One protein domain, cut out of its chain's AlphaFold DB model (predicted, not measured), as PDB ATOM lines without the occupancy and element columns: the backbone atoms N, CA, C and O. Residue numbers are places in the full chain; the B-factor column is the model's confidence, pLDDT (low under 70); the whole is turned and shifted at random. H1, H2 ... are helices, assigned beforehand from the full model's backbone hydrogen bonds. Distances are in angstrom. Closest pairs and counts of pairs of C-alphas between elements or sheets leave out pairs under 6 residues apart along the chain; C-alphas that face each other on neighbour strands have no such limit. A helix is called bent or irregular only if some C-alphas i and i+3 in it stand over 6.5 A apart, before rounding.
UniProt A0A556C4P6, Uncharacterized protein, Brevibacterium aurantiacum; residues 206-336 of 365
ATOM      1  N   GLU A 206     207.994 169.051 153.982       91.12
ATOM      2  CA  GLU A 206     208.402 169.565 155.290       91.12
ATOM      3  C   GLU A 206     208.587 171.101 155.275       91.12
ATOM      4  O   GLU A 206     207.940 171.766 156.090       91.12
ATOM      5  N   PRO A 207     209.318 171.708 154.311       93.12
ATOM      6  CA  PRO A 207     209.334 173.163 154.116       93.12
ATOM      7  C   PRO A 207     207.955 173.810 153.975       93.12
ATOM      8  O   PRO A 207     207.700 174.857 154.565       93.12
ATOM      9  N   LEU A 208     207.049 173.195 153.218       93.31
ATOM     10  CA  LEU A 208     205.705 173.702 152.959       93.31
ATOM     11  C   LEU A 208     204.834 173.652 154.214       93.31
ATOM     12  O   LEU A 208     204.121 174.613 154.514       93.31
ATOM     13  N   LEU A 209     204.916 172.553 154.960       91.56
ATOM     14  CA  LEU A 209     204.202 172.382 156.216       91.56
ATOM     15  C   LEU A 209     204.704 173.372 157.272       91.56
ATOM     16  O   LEU A 209     203.904 174.117 157.838       91.56
ATOM     17  N   GLY A 210     206.023 173.460 157.466       91.81
ATOM     18  CA  GLY A 210     206.632 174.430 158.376       91.81
ATOM     19  C   GLY A 210     206.323 175.877 157.979       91.81
ATOM     20  O   GLY A 210     205.949 176.688 158.823       91.81
ATOM     21  N   ALA A 211     206.373 176.216 156.687       92.81
ATOM     22  CA  ALA A 211     205.993 177.546 156.206       92.81
ATOM     23  C   ALA A 211     204.512 177.871 156.475       92.81
ATOM     24  O   ALA A 211     204.185 179.012 156.807       92.81
ATOM     25  N   SER A 212     203.618 176.885 156.366       92.06
ATOM     26  CA  SER A 212     202.206 177.055 156.724       92.06
ATOM     27  C   SER A 212     202.026 177.320 158.219       92.06
ATOM     28  O   SER A 212     201.325 178.253 158.609       92.06
ATOM     29  N   TYR A 213     202.719 176.567 159.069       92.44
ATOM     30  CA  TYR A 213     202.718 176.778 160.517       92.44
ATOM     31  C   TYR A 213     203.245 178.158 160.902       92.44
ATOM     32  O   TYR A 213     202.604 178.876 161.670       92.44
ATOM     33  N   TYR A 214     204.349 178.588 160.291       93.31
ATOM     34  CA  TYR A 214     204.856 179.949 160.444       93.31
ATOM     35  C   TYR A 214     203.777 181.001 160.135       93.31
ATOM     36  O   TYR A 214     203.598 181.944 160.908       93.31
ATOM     37  N   ARG A 215     203.033 180.831 159.033       91.12
ATOM     38  CA  ARG A 215     201.954 181.748 158.631       91.12
ATOM     39  C   ARG A 215     200.809 181.775 159.630       91.12
ATOM     40  O   ARG A 215     200.438 182.844 160.099       91.12
ATOM     41  N   VAL A 216     200.321 180.605 160.041       91.31
ATOM     42  CA  VAL A 216     199.263 180.505 161.056       91.31
ATOM     43  C   VAL A 216     199.669 181.230 162.342       91.31
ATOM     44  O   VAL A 216     198.842 181.930 162.929       91.31
ATOM     45  N   ALA A 217     200.925 181.106 162.777       93.38
ATOM     46  CA  ALA A 217     201.433 181.826 163.941       93.38
ATOM     47  C   ALA A 217     201.521 183.347 163.714       93.38
ATOM     48  O   ALA A 217     201.084 184.114 164.573       93.38
ATOM     49  N   GLU A 218     202.031 183.797 162.562       94.00
ATOM     50  CA  GLU A 218     202.093 185.221 162.192       94.00
ATOM     51  C   GLU A 218     200.707 185.885 162.210       94.00
ATOM     52  O   GLU A 218     200.518 186.948 162.814       94.00
ATOM     53  N   ASP A 219     199.719 185.240 161.598       91.31
ATOM     54  CA  ASP A 219     198.361 185.770 161.536       91.31
ATOM     55  C   ASP A 219     197.674 185.725 162.893       91.31
ATOM     56  O   ASP A 219     196.951 186.655 163.244       91.31
ATOM     57  N   SER A 220     197.929 184.683 163.686       92.81
ATOM     58  CA  SER A 220     197.413 184.603 165.053       92.81
ATOM     59  C   SER A 220     197.927 185.770 165.893       92.81
ATOM     60  O   SER A 220     197.129 186.428 166.554       92.81
ATOM     61  N   LEU A 221     199.218 186.106 165.802       95.06
ATOM     62  CA  LEU A 221     199.786 187.283 166.469       95.06
ATOM     63  C   LEU A 221     199.135 188.584 165.991       95.06
ATOM     64  O   LEU A 221     198.767 189.425 166.809       95.06
ATOM     65  N   THR A 222     198.942 188.731 164.679       93.25
ATOM     66  CA  THR A 222     198.272 189.905 164.106       93.25
ATOM     67  C   THR A 222     196.844 190.030 164.631       93.25
ATOM     68  O   THR A 222     196.433 191.100 165.067       93.25
ATOM     69  N   ILE A 223     196.082 188.935 164.645       91.44
ATOM     70  CA  ILE A 223     194.704 188.898 165.144       91.44
ATOM     71  C   ILE A 223     194.652 189.222 166.645       91.44
ATOM     72  O   ILE A 223     193.792 190.002 167.062       91.44
ATOM     73  N   LEU A 224     195.570 188.669 167.444       93.56
ATOM     74  CA  LEU A 224     195.672 188.940 168.880       93.56
ATOM     75  C   LEU A 224     195.997 190.412 169.168       93.56
ATOM     76  O   LEU A 224     195.433 190.974 170.108       93.56
ATOM     77  N   ASP A 225     196.828 191.064 168.351       93.44
ATOM     78  CA  ASP A 225     197.081 192.508 168.451       93.44
ATOM     79  C   ASP A 225     195.789 193.311 168.227       93.44
ATOM     80  O   ASP A 225     195.424 194.155 169.048       93.44
ATOM     81  N   VAL A 226     194.997 192.965 167.200       90.62
ATOM     82  CA  VAL A 226     193.698 193.630 166.968       90.62
ATOM     83  C   VAL A 226     192.696 193.350 168.097       90.62
ATOM     84  O   VAL A 226     191.880 194.212 168.428       90.62
ATOM     85  N   PHE A 227     192.707 192.152 168.684       90.12
ATOM     86  CA  PHE A 227     191.876 191.820 169.851       90.12
ATOM     87  C   PHE A 227     192.349 192.509 171.136       90.12
ATOM     88  O   PHE A 227     191.568 192.662 172.071       90.12
ATOM     89  N   SER A 228     193.598 192.965 171.180       88.00
ATOM     90  CA  SER A 228     194.143 193.700 172.321       88.00
ATOM     91  C   SER A 228     193.819 195.195 172.285       88.00
ATOM     92  O   SER A 228     194.060 195.884 173.276       88.00
ATOM     93  N   ASP A 229     193.248 195.713 171.188       86.69
ATOM     94  CA  ASP A 229     192.870 197.124 171.083       86.69
ATOM     95  C   ASP A 229     191.717 197.467 172.056       86.69
ATOM     96  O   ASP A 229     190.564 197.062 171.846       86.69
ATOM     97  N   PRO A 230     191.968 198.295 173.090       74.19
ATOM     98  CA  PRO A 230     190.968 198.644 174.093       74.19
ATOM     99  C   PRO A 230     189.831 199.515 173.540       74.19
ATOM    100  O   PRO A 230     188.872 199.795 174.263       74.19
ATOM    101  N   VAL A 231     189.926 200.031 172.313       80.19
ATOM    102  CA  VAL A 231     188.864 200.807 171.655       80.19
ATOM    103  C   VAL A 231     187.836 199.890 170.991       80.19
ATOM    104  O   VAL A 231     186.652 200.236 170.972       80.19
ATOM    105  N   ARG A 232     188.244 198.701 170.527       78.94
ATOM    106  CA  ARG A 232     187.402 197.768 169.757       78.94
ATOM    107  C   ARG A 232     186.146 197.331 170.510       78.94
ATOM    108  O   ARG A 232     185.069 197.265 169.925       78.94
ATOM    109  N   TYR A 233     186.263 197.097 171.815       74.19
ATOM    110  CA  TYR A 233     185.172 196.555 172.634       74.19
ATOM    111  C   TYR A 233     184.454 197.604 173.496       74.19
ATOM    112  O   TYR A 233     183.698 197.258 174.401       74.19
ATOM    113  N   LYS A 234     184.659 198.899 173.217       69.56
ATOM    114  CA  LYS A 234     183.932 200.005 173.871       69.56
ATOM    115  C   LYS A 234     182.622 200.376 173.165       69.56
ATOM    116  O   LYS A 234     181.990 201.363 173.540       69.56
ATOM    117  N   ASP A 235     182.214 199.611 172.153       69.69
ATOM    118  CA  ASP A 235     180.986 199.854 171.393       69.69
ATOM    119  C   ASP A 235     179.728 199.642 172.275       69.69
ATOM    120  O   ASP A 235     179.539 198.542 172.814       69.69
ATOM    121  N   PRO A 236     178.841 200.657 172.399       70.44
ATOM    122  CA  PRO A 236     177.559 200.557 173.101       70.44
ATOM    123  C   PRO A 236     176.685 199.364 172.689       70.44
ATOM    124  O   PRO A 236     175.859 198.924 173.491       70.44
ATOM    125  N   ALA A 237     176.863 198.824 171.478       72.19
ATOM    126  CA  ALA A 237     176.152 197.648 170.976       72.19
ATOM    127  C   ALA A 237     176.343 196.390 171.846       72.19
ATOM    128  O   ALA A 237     175.497 195.497 171.822       72.19
ATOM    129  N   HIS A 238     177.404 196.334 172.654       68.81
ATOM    130  CA  HIS A 238     177.715 195.187 173.511       68.81
ATOM    131  C   HIS A 238     177.081 195.274 174.909       68.81
ATOM    132  O   HIS A 238     177.406 194.472 175.779       68.81
ATOM    133  N   ASN A 239     176.187 196.240 175.169       66.00
ATOM    134  CA  ASN A 239     175.497 196.417 176.461       66.00
ATOM    135  C   ASN A 239     176.437 196.490 177.688       66.00
ATOM    136  O   ASN A 239     176.025 196.193 178.809       66.00
ATOM    137  N   GLY A 240     177.698 196.889 177.489       71.69
ATOM    138  CA  GLY A 240     178.726 196.917 178.535       71.69
ATOM    139  C   GLY A 240     179.434 195.581 178.802       71.69
ATOM    140  O   GLY A 240     180.325 195.555 179.646       71.69
ATOM    141  N   ASP A 241     179.091 194.501 178.091       78.69
ATOM    142  CA  ASP A 241     179.806 193.217 178.126       78.69
ATOM    143  C   ASP A 241     180.830 193.133 176.986       78.69
ATOM    144  O   ASP A 241     180.579 192.597 175.906       78.69
ATOM    145  N   SER A 242     182.011 193.688 177.240       83.38
ATOM    146  CA  SER A 242     183.149 193.658 176.318       83.38
ATOM    147  C   SER A 242     183.963 192.361 176.387       83.38
ATOM    148  O   SER A 242     184.867 192.172 175.576       83.38
ATOM    149  N   LEU A 243     183.704 191.483 177.363       87.44
ATOM    150  CA  LEU A 243     184.528 190.298 177.617       87.44
ATOM    151  C   LEU A 243     184.004 189.068 176.873       87.44
ATOM    152  O   LEU A 243     184.795 188.318 176.304       87.44
ATOM    153  N   THR A 244     182.688 188.852 176.849       89.50
ATOM    154  CA  THR A 244     182.094 187.699 176.152       89.50
ATOM    155  C   THR A 244     182.420 187.665 174.649       89.50
ATOM    156  O   THR A 244     182.822 186.601 174.162       89.50
ATOM    157  N   PRO A 245     182.319 188.782 173.894       89.12
ATOM    158  CA  PRO A 245     182.697 188.809 172.481       89.12
ATOM    159  C   PRO A 245     184.182 188.493 172.275       89.12
ATOM    160  O   PRO A 245     184.508 187.613 171.482       89.12
ATOM    161  N   LEU A 246     185.065 189.128 173.054       90.75
ATOM    162  CA  LEU A 246     186.512 188.900 173.007       90.75
ATOM    163  C   LEU A 246     186.863 187.427 173.269       90.75
ATOM    164  O   LEU A 246     187.581 186.808 172.486       90.75
ATOM    165  N   ARG A 247     186.295 186.821 174.321       93.19
ATOM    166  CA  ARG A 247     186.485 185.390 174.620       93.19
ATOM    167  C   ARG A 247     186.029 184.500 173.470       93.19
ATOM    168  O   ARG A 247     186.705 183.524 173.158       93.19
ATOM    169  N   THR A 248     184.907 184.831 172.834       92.75
ATOM    170  CA  THR A 248     184.371 184.070 171.696       92.75
ATOM    171  C   THR A 248     185.309 184.135 170.489       92.75
ATOM    172  O   THR A 248     185.582 183.109 169.861       92.75
ATOM    173  N   GLU A 249     185.835 185.321 170.185       91.81
ATOM    174  CA  GLU A 249     186.777 185.536 169.084       91.81
ATOM    175  C   GLU A 249     188.107 184.795 169.320       91.81
ATOM    176  O   GLU A 249     188.546 184.040 168.452       91.81
ATOM    177  N   VAL A 250     188.696 184.910 170.517       94.25
ATOM    178  CA  VAL A 250     189.937 184.200 170.883       94.25
ATOM    179  C   VAL A 250     189.736 182.682 170.891       94.25
ATOM    180  O   VAL A 250     190.557 181.941 170.355       94.25
ATOM    181  N   THR A 251     188.613 182.195 171.425       95.19
ATOM    182  CA  THR A 251     188.274 180.759 171.393       95.19
ATOM    183  C   THR A 251     188.183 180.239 169.957       95.19
ATOM    184  O   THR A 251     188.624 179.128 169.666       95.19
ATOM    185  N   SER A 252     187.614 181.035 169.050       91.38
ATOM    186  CA  SER A 252     187.494 180.669 167.636       91.38
ATOM    187  C   SER A 252     188.861 180.603 166.956       91.38
ATOM    188  O   SER A 252     189.115 179.647 166.227       91.38
ATOM    189  N   LEU A 253     189.754 181.559 167.242       92.44
ATOM    190  CA  LEU A 253     191.139 181.536 166.762       92.44
ATOM    191  C   LEU A 253     191.861 180.254 167.204       92.44
ATOM    192  O   LEU A 253     192.431 179.558 166.367       92.44
ATOM    193  N   LEU A 254     191.779 179.901 168.491       93.94
ATOM    194  CA  LEU A 254     192.434 178.703 169.031       93.94
ATOM    195  C   LEU A 254     191.895 177.412 168.413       93.94
ATOM    196  O   LEU A 254     192.678 176.547 168.033       93.94
ATOM    197  N   LYS A 255     190.576 177.301 168.214       91.75
ATOM    198  CA  LYS A 255     189.979 176.151 167.513       91.75
ATOM    199  C   LYS A 255     190.485 176.014 166.078       91.75
ATOM    200  O   LYS A 255     190.708 174.899 165.621       91.75
ATOM    201  N   MET A 256     190.662 177.125 165.362       88.88
ATOM    202  CA  MET A 256     191.226 177.088 164.010       88.88
ATOM    203  C   MET A 256     192.704 176.683 164.034       88.88
ATOM    204  O   MET A 256     193.117 175.860 163.220       88.88
ATOM    205  N   ALA A 257     193.483 177.209 164.984       90.56
ATOM    206  CA  ALA A 257     194.880 176.832 165.170       90.56
ATOM    207  C   ALA A 257     195.027 175.332 165.483       90.56
ATOM    208  O   ALA A 257     195.841 174.669 164.851       90.56
ATOM    209  N   GLU A 258     194.201 174.763 166.368       91.12
ATOM    210  CA  GLU A 258     194.218 173.324 166.689       91.12
ATOM    211  C   GLU A 258     194.061 172.440 165.446       91.12
ATOM    212  O   GLU A 258     194.756 171.437 165.307       91.12
ATOM    213  N   VAL A 259     193.175 172.818 164.517       86.56
ATOM    214  CA  VAL A 259     192.978 172.074 163.263       86.56
ATOM    215  C   VAL A 259     194.227 172.130 162.385       86.56
ATOM    216  O   VAL A 259     194.578 171.122 161.770       86.56
ATOM    217  N   MET A 260     194.892 173.287 162.330       87.31
ATOM    218  CA  MET A 260     196.103 173.476 161.531       87.31
ATOM    219  C   MET A 260     197.302 172.745 162.142       87.31
ATOM    220  O   MET A 260     198.048 172.118 161.404       87.31
ATOM    221  N   TYR A 261     197.447 172.744 163.469       89.38
ATOM    222  CA  TYR A 261     198.567 172.120 164.187       89.38
ATOM    223  C   TYR A 261     198.315 170.668 164.625       89.38
ATOM    224  O   TYR A 261     199.046 170.136 165.460       89.38
ATOM    225  N   ARG A 262     197.297 169.999 164.070       85.12
ATOM    226  CA  ARG A 262     196.870 168.649 164.491       85.12
ATOM    227  C   ARG A 262     197.964 167.575 164.460       85.12
ATOM    228  O   ARG A 262     197.856 166.585 165.173       85.12
ATOM    229  N   SER A 263     198.978 167.775 163.623       81.25
ATOM    230  CA  SER A 263     200.064 166.822 163.378       81.25
ATOM    231  C   SER A 263     201.394 167.255 164.006       81.25
ATOM    232  O   SER A 263     202.419 166.658 163.694       81.25
ATOM    233  N   VAL A 264     201.405 168.313 164.824       83.25
ATOM    234  CA  VAL A 264     202.630 168.883 165.401       83.25
ATOM    235  C   VAL A 264     202.921 168.288 166.774       83.25
ATOM    236  O   VAL A 264     202.074 168.353 167.675       83.25
ATOM    237  N   ASP A 265     204.127 167.744 166.931       83.56
ATOM    238  CA  ASP A 265     204.639 167.269 168.217       83.56
ATOM    239  C   ASP A 265     204.997 168.468 169.107       83.56
ATOM    240  O   ASP A 265     205.576 169.454 168.655       83.56
ATOM    241  N   ALA A 266     204.627 168.405 170.384       81.56
ATOM    242  CA  ALA A 266     204.977 169.461 171.331       81.56
ATOM    243  C   ALA A 266     206.478 169.468 171.673       81.56
ATOM    244  O   ALA A 266     206.974 170.492 172.141       81.56
ATOM    245  N   SER A 267     207.203 168.364 171.443       78.44
ATOM    246  CA  SER A 267     208.638 168.260 171.739       78.44
ATOM    247  C   SER A 267     209.517 169.177 170.897       78.44
ATOM    248  O   SER A 267     210.660 169.429 171.274       78.44
ATOM    249  N   ASP A 268     208.990 169.671 169.777       77.56
ATOM    250  CA  ASP A 268     209.691 170.596 168.883       77.56
ATOM    251  C   ASP A 268     209.773 172.018 169.469       77.56
ATOM    252  O   ASP A 268     210.423 172.890 168.903       77.56
ATOM    253  N   PHE A 269     209.140 172.262 170.621       80.81
ATOM    254  CA  PHE A 269     209.040 173.576 171.247       80.81
ATOM    255  C   PHE A 269     209.541 173.543 172.694       80.81
ATOM    256  O   PHE A 269     209.504 172.524 173.387       80.81
ATOM    257  N   ASN A 270     209.965 174.698 173.191       78.44
ATOM    258  CA  ASN A 270     210.340 174.929 174.582       78.44
ATOM    259  C   ASN A 270     209.093 175.203 175.452       78.44
ATOM    260  O   ASN A 270     208.983 176.220 176.143       78.44
ATOM    261  N   LEU A 271     208.158 174.252 175.437       75.75
ATOM    262  CA  LEU A 271     206.890 174.319 176.162       75.75
ATOM    263  C   LEU A 271     206.981 173.676 177.558       75.75
ATOM    264  O   LEU A 271     207.890 172.885 177.827       75.75
ATOM    265  N   PRO A 272     206.038 173.982 178.474       69.69
ATOM    266  CA  PRO A 272     205.963 173.321 179.775       69.69
ATOM    267  C   PRO A 272     205.894 171.789 179.651       69.69
ATOM    268  O   PRO A 272     205.199 171.256 178.787       69.69
ATOM    269  N   GLU A 273     206.591 171.075 180.542       74.00
ATOM    270  CA  GLU A 273     206.610 169.607 180.549       74.00
ATOM    271  C   GLU A 273     205.194 169.013 180.683       74.00
ATOM    272  O   GLU A 273     204.399 169.455 181.514       74.00
ATOM    273  N   GLY A 274     204.908 167.954 179.919       78.44
ATOM    274  CA  GLY A 274     203.675 167.165 180.045       78.44
ATOM    275  C   GLY A 274     202.767 167.154 178.815       78.44
ATOM    276  O   GLY A 274     201.812 166.380 178.801       78.44
ATOM    277  N   TYR A 275     203.076 167.945 177.786       84.88
ATOM    278  CA  TYR A 275     202.360 167.923 176.510       84.88
ATOM    279  C   TYR A 275     203.041 167.022 175.487       84.88
ATOM    280  O   TYR A 275     204.264 167.002 175.380       84.88
ATOM    281  N   THR A 276     202.229 166.279 174.736       83.44
ATOM    282  CA  THR A 276     202.689 165.425 173.631       83.44
ATOM    283  C   THR A 276     202.414 166.039 172.268       83.44
ATOM    284  O   THR A 276     203.113 165.743 171.312       83.44
ATOM    285  N   THR A 277     201.396 166.891 172.154       89.94
ATOM    286  CA  THR A 277     201.019 167.505 170.879       89.94
ATOM    287  C   THR A 277     200.712 168.984 171.055       89.94
ATOM    288  O   THR A 277     200.258 169.417 172.118       89.94
ATOM    289  N   MET A 278     200.889 169.767 169.992       90.94
ATOM    290  CA  MET A 278     200.489 171.178 169.986       90.94
ATOM    291  C   MET A 278     198.972 171.352 170.188       90.94
ATOM    292  O   MET A 278     198.519 172.357 170.733       90.94
ATOM    293  N   VAL A 279     198.166 170.350 169.817       92.06
ATOM    294  CA  VAL A 279     196.718 170.335 170.089       92.06
ATOM    295  C   VAL A 279     196.427 170.322 171.586       92.06
ATOM    296  O   VAL A 279     195.504 171.013 172.019       92.06
ATOM    297  N   ASP A 280     197.203 169.577 172.377       92.69
ATOM    298  CA  ASP A 280     197.030 169.527 173.832       92.69
ATOM    299  C   ASP A 280     197.310 170.904 174.452       92.69
ATOM    300  O   ASP A 280     196.526 171.402 175.264       92.69
ATOM    301  N   VAL A 281     198.382 171.553 173.989       93.25
ATOM    302  CA  VAL A 281     198.811 172.892 174.422       93.25
ATOM    303  C   VAL A 281     197.734 173.926 174.092       93.25
ATOM    304  O   VAL A 281     197.290 174.675 174.964       93.25
ATOM    305  N   LEU A 282     197.262 173.955 172.844       94.56
ATOM    306  CA  LEU A 282     196.217 174.883 172.401       94.56
ATOM    307  C   LEU A 282     194.879 174.616 173.103       94.56
ATOM    308  O   LEU A 282     194.193 175.563 173.492       94.56
ATOM    309  N   SER A 283     194.537 173.347 173.339       94.62
ATOM    310  CA  SER A 283     193.325 172.955 174.065       94.62
ATOM    311  C   SER A 283     193.345 173.432 175.515       94.62
ATOM    312  O   SER A 283     192.309 173.868 176.026       94.62
ATOM    313  N   GLU A 284     194.502 173.386 176.182       95.19
ATOM    314  CA  GLU A 284     194.659 173.934 177.530       95.19
ATOM    315  C   GLU A 284     194.445 175.454 177.533       95.19
ATOM    316  O   GLU A 284     193.646 175.970 178.318       95.19
ATOM    317  N   HIS A 285     195.090 176.180 176.615       96.00
ATOM    318  CA  HIS A 285     194.920 177.631 176.496       96.00
ATOM    319  C   HIS A 285     193.477 178.015 176.165       96.00
ATOM    320  O   HIS A 285     192.930 178.957 176.743       96.00
ATOM    321  N   ARG A 286     192.805 177.238 175.309       96.81
ATOM    322  CA  ARG A 286     191.377 177.406 175.039       96.81
ATOM    323  C   ARG A 286     190.555 177.219 176.307       96.81
ATOM    324  O   ARG A 286     189.694 178.047 176.591       96.81
ATOM    325  N   ALA A 287     190.836 176.189 177.103       96.62
ATOM    326  CA  ALA A 287     190.152 175.981 178.374       96.62
ATOM    327  C   ALA A 287     190.405 177.137 179.363       96.62
ATOM    328  O   ALA A 287     189.477 177.530 180.073       96.62
ATOM    329  N   LYS A 288     191.609 177.729 179.395       96.50
ATOM    330  CA  LYS A 288     191.893 178.946 180.185       96.50
ATOM    331  C   LYS A 288     191.015 180.122 179.726       96.50
ATOM    332  O   LYS A 288     190.364 180.753 180.559       96.50
ATOM    333  N   VAL A 289     190.921 180.371 178.416       96.88
ATOM    334  CA  VAL A 289     190.069 181.423 177.813       96.88
ATOM    335  C   VAL A 289     188.583 181.197 178.127       96.88
ATOM    336  O   VAL A 289     187.864 182.120 178.526       96.88
ATOM    337  N   GLU A 290     188.107 179.963 177.966       96.25
ATOM    338  CA  GLU A 290     186.712 179.581 178.195       96.25
ATOM    339  C   GLU A 290     186.328 179.630 179.679       96.25
ATOM    340  O   GLU A 290     185.169 179.901 179.982       96.25
ATOM    341  N   ASN A 291     187.263 179.445 180.611       96.25
ATOM    342  CA  ASN A 291     186.984 179.489 182.051       96.25
ATOM    343  C   ASN A 291     187.333 180.830 182.718       96.25
ATOM    344  O   ASN A 291     187.085 180.997 183.914       96.25
ATOM    345  N   PHE A 292     187.875 181.799 181.976       96.81
ATOM    346  CA  PHE A 292     188.241 183.098 182.531       96.81
ATOM    347  C   PHE A 292     187.011 183.873 183.038       96.81
ATOM    348  O   PHE A 292     186.074 184.154 182.286       96.81
ATOM    349  N   SER A 293     187.036 184.257 184.318       93.75
ATOM    350  CA  SER A 293     185.933 184.943 185.009       93.75
ATOM    351  C   SER A 293     186.289 186.350 185.516       93.75
ATOM    352  O   SER A 293     185.578 186.888 186.366       93.75
ATOM    353  N   GLY A 294     187.415 186.914 185.071       92.69
ATOM    354  CA  GLY A 294     187.896 188.236 185.479       92.69
ATOM    355  C   GLY A 294     187.252 189.394 184.708       92.69
ATOM    356  O   GLY A 294     186.162 189.278 184.153       92.69
ATOM    357  N   THR A 295     187.933 190.540 184.682       92.31
ATOM    358  CA  THR A 295     187.517 191.715 183.900       92.31
ATOM    359  C   THR A 295     188.096 191.673 182.488       92.31
ATOM    360  O   THR A 295     189.030 190.922 182.222       92.31
ATOM    361  N   HIS A 296     187.591 192.523 181.589       90.50
ATOM    362  CA  HIS A 296     188.203 192.733 180.274       90.50
ATOM    363  C   HIS A 296     189.698 193.080 180.396       90.50
ATOM    364  O   HIS A 296     190.529 192.413 179.793       90.50
ATOM    365  N   ASP A 297     190.051 194.049 181.248       90.50
ATOM    366  CA  ASP A 297     191.455 194.421 181.478       90.50
ATOM    367  C   ASP A 297     192.272 193.258 182.059       90.50
ATOM    368  O   ASP A 297     193.438 193.095 181.716       90.50
ATOM    369  N   GLY A 298     191.676 192.427 182.920       92.94
ATOM    370  CA  GLY A 298     192.320 191.210 183.415       92.94
ATOM    371  C   GLY A 298     192.614 190.230 182.281       92.94
ATOM    372  O   GLY A 298     193.727 189.736 182.177       92.94
ATOM    373  N   PHE A 299     191.660 190.016 181.372       94.44
ATOM    374  CA  PHE A 299     191.850 189.139 180.214       94.44
ATOM    375  C   PHE A 299     192.993 189.635 179.317       94.44
ATOM    376  O   PHE A 299     193.866 188.854 178.940       94.44
ATOM    377  N   ILE A 300     193.032 190.940 179.028       93.25
ATOM    378  CA  ILE A 300     194.095 191.556 178.223       93.25
ATOM    379  C   ILE A 300     195.468 191.449 178.895       93.25
ATOM    380  O   ILE A 300     196.458 191.258 178.204       93.25
ATOM    381  N   ASN A 301     195.550 191.552 180.222       93.56
ATOM    382  CA  ASN A 301     196.837 191.524 180.923       93.56
ATOM    383  C   ASN A 301     197.314 190.114 181.302       93.56
ATOM    384  O   ASN A 301     198.507 189.933 181.526       93.56
ATOM    385  N   GLU A 302     196.412 189.137 181.409       94.94
ATOM    386  CA  GLU A 302     196.738 187.784 181.882       94.94
ATOM    387  C   GLU A 302     196.726 186.747 180.755       94.94
ATOM    388  O   GLU A 302     197.607 185.898 180.707       94.94
ATOM    389  N   ILE A 303     195.749 186.809 179.843       96.25
ATOM    390  CA  ILE A 303     195.545 185.779 178.811       96.25
ATOM    391  C   ILE A 303     196.251 186.142 177.505       96.25
ATOM    392  O   ILE A 303     196.901 185.295 176.897       96.25
ATOM    393  N   MET A 304     196.138 187.395 177.060       95.38
ATOM    394  CA  MET A 304     196.710 187.803 175.771       95.38
ATOM    395  C   MET A 304     198.243 187.685 175.710       95.38
ATOM    396  O   MET A 304     198.730 187.238 174.670       95.38
ATOM    397  N   PRO A 305     199.019 188.011 176.767       96.12
ATOM    398  CA  PRO A 305     200.465 187.816 176.752       96.12
ATOM    399  C   PRO A 305     200.859 186.338 176.659       96.12
ATOM    400  O   PRO A 305     201.696 186.014 175.831       96.12
ATOM    401  N   ASP A 306     200.189 185.447 177.405       95.31
ATOM    402  CA  ASP A 306     200.424 183.986 177.365       95.31
ATOM    403  C   ASP A 306     200.241 183.443 175.934       95.31
ATOM    404  O   ASP A 306     201.102 182.761 175.381       95.31
ATOM    405  N   LEU A 307     199.152 183.845 175.267       96.44
ATOM    406  CA  LEU A 307     198.898 183.484 173.868       96.44
ATOM    407  C   LEU A 307     199.903 184.113 172.891       96.44
ATOM    408  O   LEU A 307     200.296 183.479 171.912       96.44
ATOM    409  N   THR A 308     200.307 185.360 173.135       96.50
ATOM    410  CA  THR A 308     201.293 186.066 172.302       96.50
ATOM    411  C   THR A 308     202.660 185.395 172.388       96.50
ATOM    412  O   THR A 308     203.323 185.239 171.362       96.50
ATOM    413  N   ASP A 309     203.066 184.962 173.580       94.94
ATOM    414  CA  ASP A 309     204.315 184.240 173.802       94.94
ATOM    415  C   ASP A 309     204.278 182.881 173.088       94.94
ATOM    416  O   ASP A 309     205.181 182.595 172.300       94.94
ATOM    417  N   LEU A 310     203.185 182.117 173.232       94.50
ATOM    418  CA  LEU A 310     202.985 180.841 172.533       94.50
ATOM    419  C   LEU A 310     203.134 180.979 171.009       94.50
ATOM    420  O   LEU A 310     203.925 180.271 170.387       94.50
ATOM    421  N   PHE A 311     202.404 181.899 170.372       95.50
ATOM    422  CA  PHE A 311     202.504 182.058 168.916       95.50
ATOM    423  C   PHE A 311     203.834 182.687 168.475       95.50
ATOM    424  O   PHE A 311     204.293 182.431 167.361       95.50
ATOM    425  N   THR A 312     204.491 183.475 169.330       95.75
ATOM    426  CA  THR A 312     205.843 183.988 169.061       95.75
ATOM    427  C   THR A 312     206.866 182.863 169.035       95.75
ATOM    428  O   THR A 312     207.737 182.861 168.159       95.75
ATOM    429  N   GLU A 313     206.749 181.910 169.952       93.56
ATOM    430  CA  GLU A 313     207.582 180.717 169.989       93.56
ATOM    431  C   GLU A 313     207.375 179.874 168.728       93.56
ATOM    432  O   GLU A 313     208.338 179.632 168.001       93.56
ATOM    433  N   ILE A 314     206.119 179.567 168.377       92.81
ATOM    434  CA  ILE A 314     205.797 178.792 167.167       92.81
ATOM    435  C   ILE A 314     206.337 179.474 165.902       92.81
ATOM    436  O   ILE A 314     206.978 178.841 165.062       92.81
ATOM    437  N   ARG A 315     206.127 180.789 165.764       94.50
ATOM    438  CA  ARG A 315     206.663 181.570 164.639       94.50
ATOM    439  C   ARG A 315     208.190 181.491 164.577       94.50
ATOM    440  O   ARG A 315     208.752 181.445 163.486       94.50
ATOM    441  N   THR A 316     208.859 181.542 165.724       93.44
ATOM    442  CA  THR A 316     210.328 181.536 165.796       93.44
ATOM    443  C   THR A 316     210.895 180.187 165.378       93.44
ATOM    444  O   THR A 316     211.866 180.168 164.626       93.44
ATOM    445  N   GLU A 317     210.260 179.092 165.793       92.62
ATOM    446  CA  GLU A 317     210.656 177.736 165.403       92.62
ATOM    447  C   GLU A 317     210.530 177.534 163.885       92.62
ATOM    448  O   GLU A 317     211.458 177.086 163.213       92.62
ATOM    449  N   TYR A 318     209.416 177.979 163.295       92.81
ATOM    450  CA  TYR A 318     209.132 177.685 161.891       92.81
ATOM    451  C   TYR A 318     209.655 178.698 160.860       92.81
ATOM    452  O   TYR A 318     209.542 178.458 159.654       92.81
ATOM    453  N   VAL A 319     210.263 179.816 161.274       92.81
ATOM    454  CA  VAL A 319     210.731 180.865 160.339       92.81
ATOM    455  C   VAL A 319     211.743 180.346 159.308       92.81
ATOM    456  O   VAL A 319     211.784 180.831 158.175       92.81
ATOM    457  N   GLY A 320     212.541 179.337 159.674       91.69
ATOM    458  CA  GLY A 320     213.527 178.724 158.784       91.69
ATOM    459  C   GLY A 320     212.898 178.025 157.578       91.69
ATOM    460  O   GLY A 320     213.424 178.134 156.470       91.69
ATOM    461  N   PHE A 321     211.745 177.379 157.756       92.25
ATOM    462  CA  PHE A 321     211.098 176.595 156.702       92.25
ATOM    463  C   PHE A 321     210.559 177.462 155.568       92.25
ATOM    464  O   PHE A 321     210.686 177.083 154.407       92.25
ATOM    465  N   LEU A 322     210.040 178.659 155.869       89.75
ATOM    466  CA  LEU A 322     209.622 179.601 154.826       89.75
ATOM    467  C   LEU A 322     210.802 179.999 153.933       89.75
ATOM    468  O   LEU A 322     210.648 180.102 152.719       89.75
ATOM    469  N   ARG A 323     211.984 180.200 154.523       91.44
ATOM    470  CA  ARG A 323     213.191 180.508 153.754       91.44
ATOM    471  C   ARG A 323     213.602 179.333 152.871       91.44
ATOM    472  O   ARG A 323     213.829 179.546 151.688       91.44
ATOM    473  N   VAL A 324     213.644 178.120 153.423       91.00
ATOM    474  CA  VAL A 324     213.968 176.904 152.656       91.00
ATOM    475  C   VAL A 324     212.987 176.711 151.500       91.00
ATOM    476  O   VAL A 324     213.410 176.461 150.378       91.00
ATOM    477  N   LEU A 325     211.685 176.893 151.740       89.69
ATOM    478  CA  LEU A 325     210.666 176.782 150.698       89.69
ATOM    479  C   LEU A 325     210.883 177.804 149.573       89.69
ATOM    480  O   LEU A 325     210.787 177.446 148.404       89.69
ATOM    481  N   LEU A 326     211.183 179.061 149.910       87.69
ATOM    482  CA  LEU A 326     211.475 180.097 148.913       87.69
ATOM    483  C   LEU A 326     212.750 179.789 148.123       87.69
ATOM    484  O   LEU A 326     212.768 179.992 146.913       87.69
ATOM    485  N   ASP A 327     213.791 179.282 148.784       87.06
ATOM    486  CA  ASP A 327     215.034 178.880 148.123       87.06
ATOM    487  C   ASP A 327     214.779 177.733 147.126       87.06
ATOM    488  O   ASP A 327     215.285 177.777 146.005       87.06
ATOM    489  N   ILE A 328     213.934 176.757 147.487       83.38
ATOM    490  CA  ILE A 328     213.510 175.680 146.580       83.38
ATOM    491  C   ILE A 328     212.717 176.248 145.395       83.38
ATOM    492  O   ILE A 328     213.034 175.940 144.250       83.38
ATOM    493  N   ILE A 329     211.718 177.103 145.640       82.62
ATOM    494  CA  ILE A 329     210.904 177.707 144.570       82.62
ATOM    495  C   ILE A 329     211.788 178.469 143.576       82.62
ATOM    496  O   ILE A 329     211.673 178.239 142.375       82.62
ATOM    497  N   HIS A 330     212.703 179.314 144.058       79.69
ATOM    498  CA  HIS A 330     213.624 180.042 143.184       79.69
ATOM    499  C   HIS A 330     214.542 179.096 142.400       79.69
ATOM    500  O   HIS A 330     214.788 179.332 141.221       79.69
ATOM    501  N   ALA A 331     215.012 178.003 143.015       76.56
ATOM    502  CA  ALA A 331     215.810 177.005 142.307       76.56
ATOM    503  C   ALA A 331     215.020 176.357 141.157       76.56
ATOM    504  O   ALA A 331     215.562 176.202 140.065       76.56
ATOM    505  N   TYR A 332     213.739 176.032 141.361       72.75
ATOM    506  CA  TYR A 332     212.875 175.520 140.292       72.75
ATOM    507  C   TYR A 332     212.614 176.568 139.195       72.75
ATOM    508  O   TYR A 332     212.632 176.223 138.016       72.75
ATOM    509  N   GLU A 333     212.417 177.841 139.548       72.81
ATOM    510  CA  GLU A 333     212.248 178.926 138.569       72.81
ATOM    511  C   GLU A 333     213.506 179.140 137.711       72.81
ATOM    512  O   GLU A 333     213.402 179.319 136.494       72.81
ATOM    513  N   ASP A 334     214.691 179.070 138.324       69.19
ATOM    514  CA  ASP A 334     215.982 179.208 137.641       69.19
ATOM    515  C   ASP A 334     216.282 178.026 136.701       69.19
ATOM    516  O   ASP A 334     216.973 178.194 135.690       69.19
ATOM    517  N   LEU A 335     215.760 176.831 137.008       58.00
ATOM    518  CA  LEU A 335     215.949 175.611 136.214       58.00
ATOM    519  C   LEU A 335     215.056 175.538 134.958       58.00
ATOM    520  O   LEU A 335     215.370 174.771 134.045       58.00
ATOM    521  N   GLY A 336     213.995 176.345 134.858       60.38
ATOM    522  CA  GLY A 336     213.043 176.307 133.740       60.38
ATOM    523  C   GLY A 336     211.883 175.329 133.965       60.38
ATOM    524  O   GLY A 336     211.521 175.055 135.101       60.38
TER     525      GLY A 336
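Overview. This is residues 206 to 336 of the 365 residues of an uncharacterized protein of Brevibacterium aurantiacum (UniProt A0A556C4P6). The longest helix, H4, is bent: arm H4a joins H1, H2 and H3 in an up-and-down bundle, each running against the one before, and arm H4b turns off at one end, where residues 329 to 336 stick out. The 131 printed residues, all helix in class, have four named helices, H1 to H4. The whole is elongated, 61 by 34 by 20 A, only just loose, close to compact, with radius of gyration of the C-alphas 17.3 A.

Along the chain. H4, residues 296 to 335, is one helix by its hydrogen bonds, but C-alphas 317 and 320 are 7.3 A apart. H4a, 296 to 317, spans 30.8 A; H4b, 320 to 335, spans 22.9 A, ending at C-alpha (215.949, 175.611, 136.214). H1, 206 to 227, spans 31.3 A from C-alpha (208.402, 169.565, 155.290); H2, 243 to 260, 26.0 A; H3, 278 to 291, 19.9 A.

Arrangement. H4a touches H1, closest C-alphas Arg 315 and Tyr 214, 4.8 A, at a shallow tilt of 19 degrees, opposite ways. In H4a 15 of 18 O i to N i+4 pairs are within hydrogen-bond range.

Size, cuts and confidence. The links H1 to H2 and H2 to H3 are long. pLDDT is under 70 at 8 residues, among them 334 to 336.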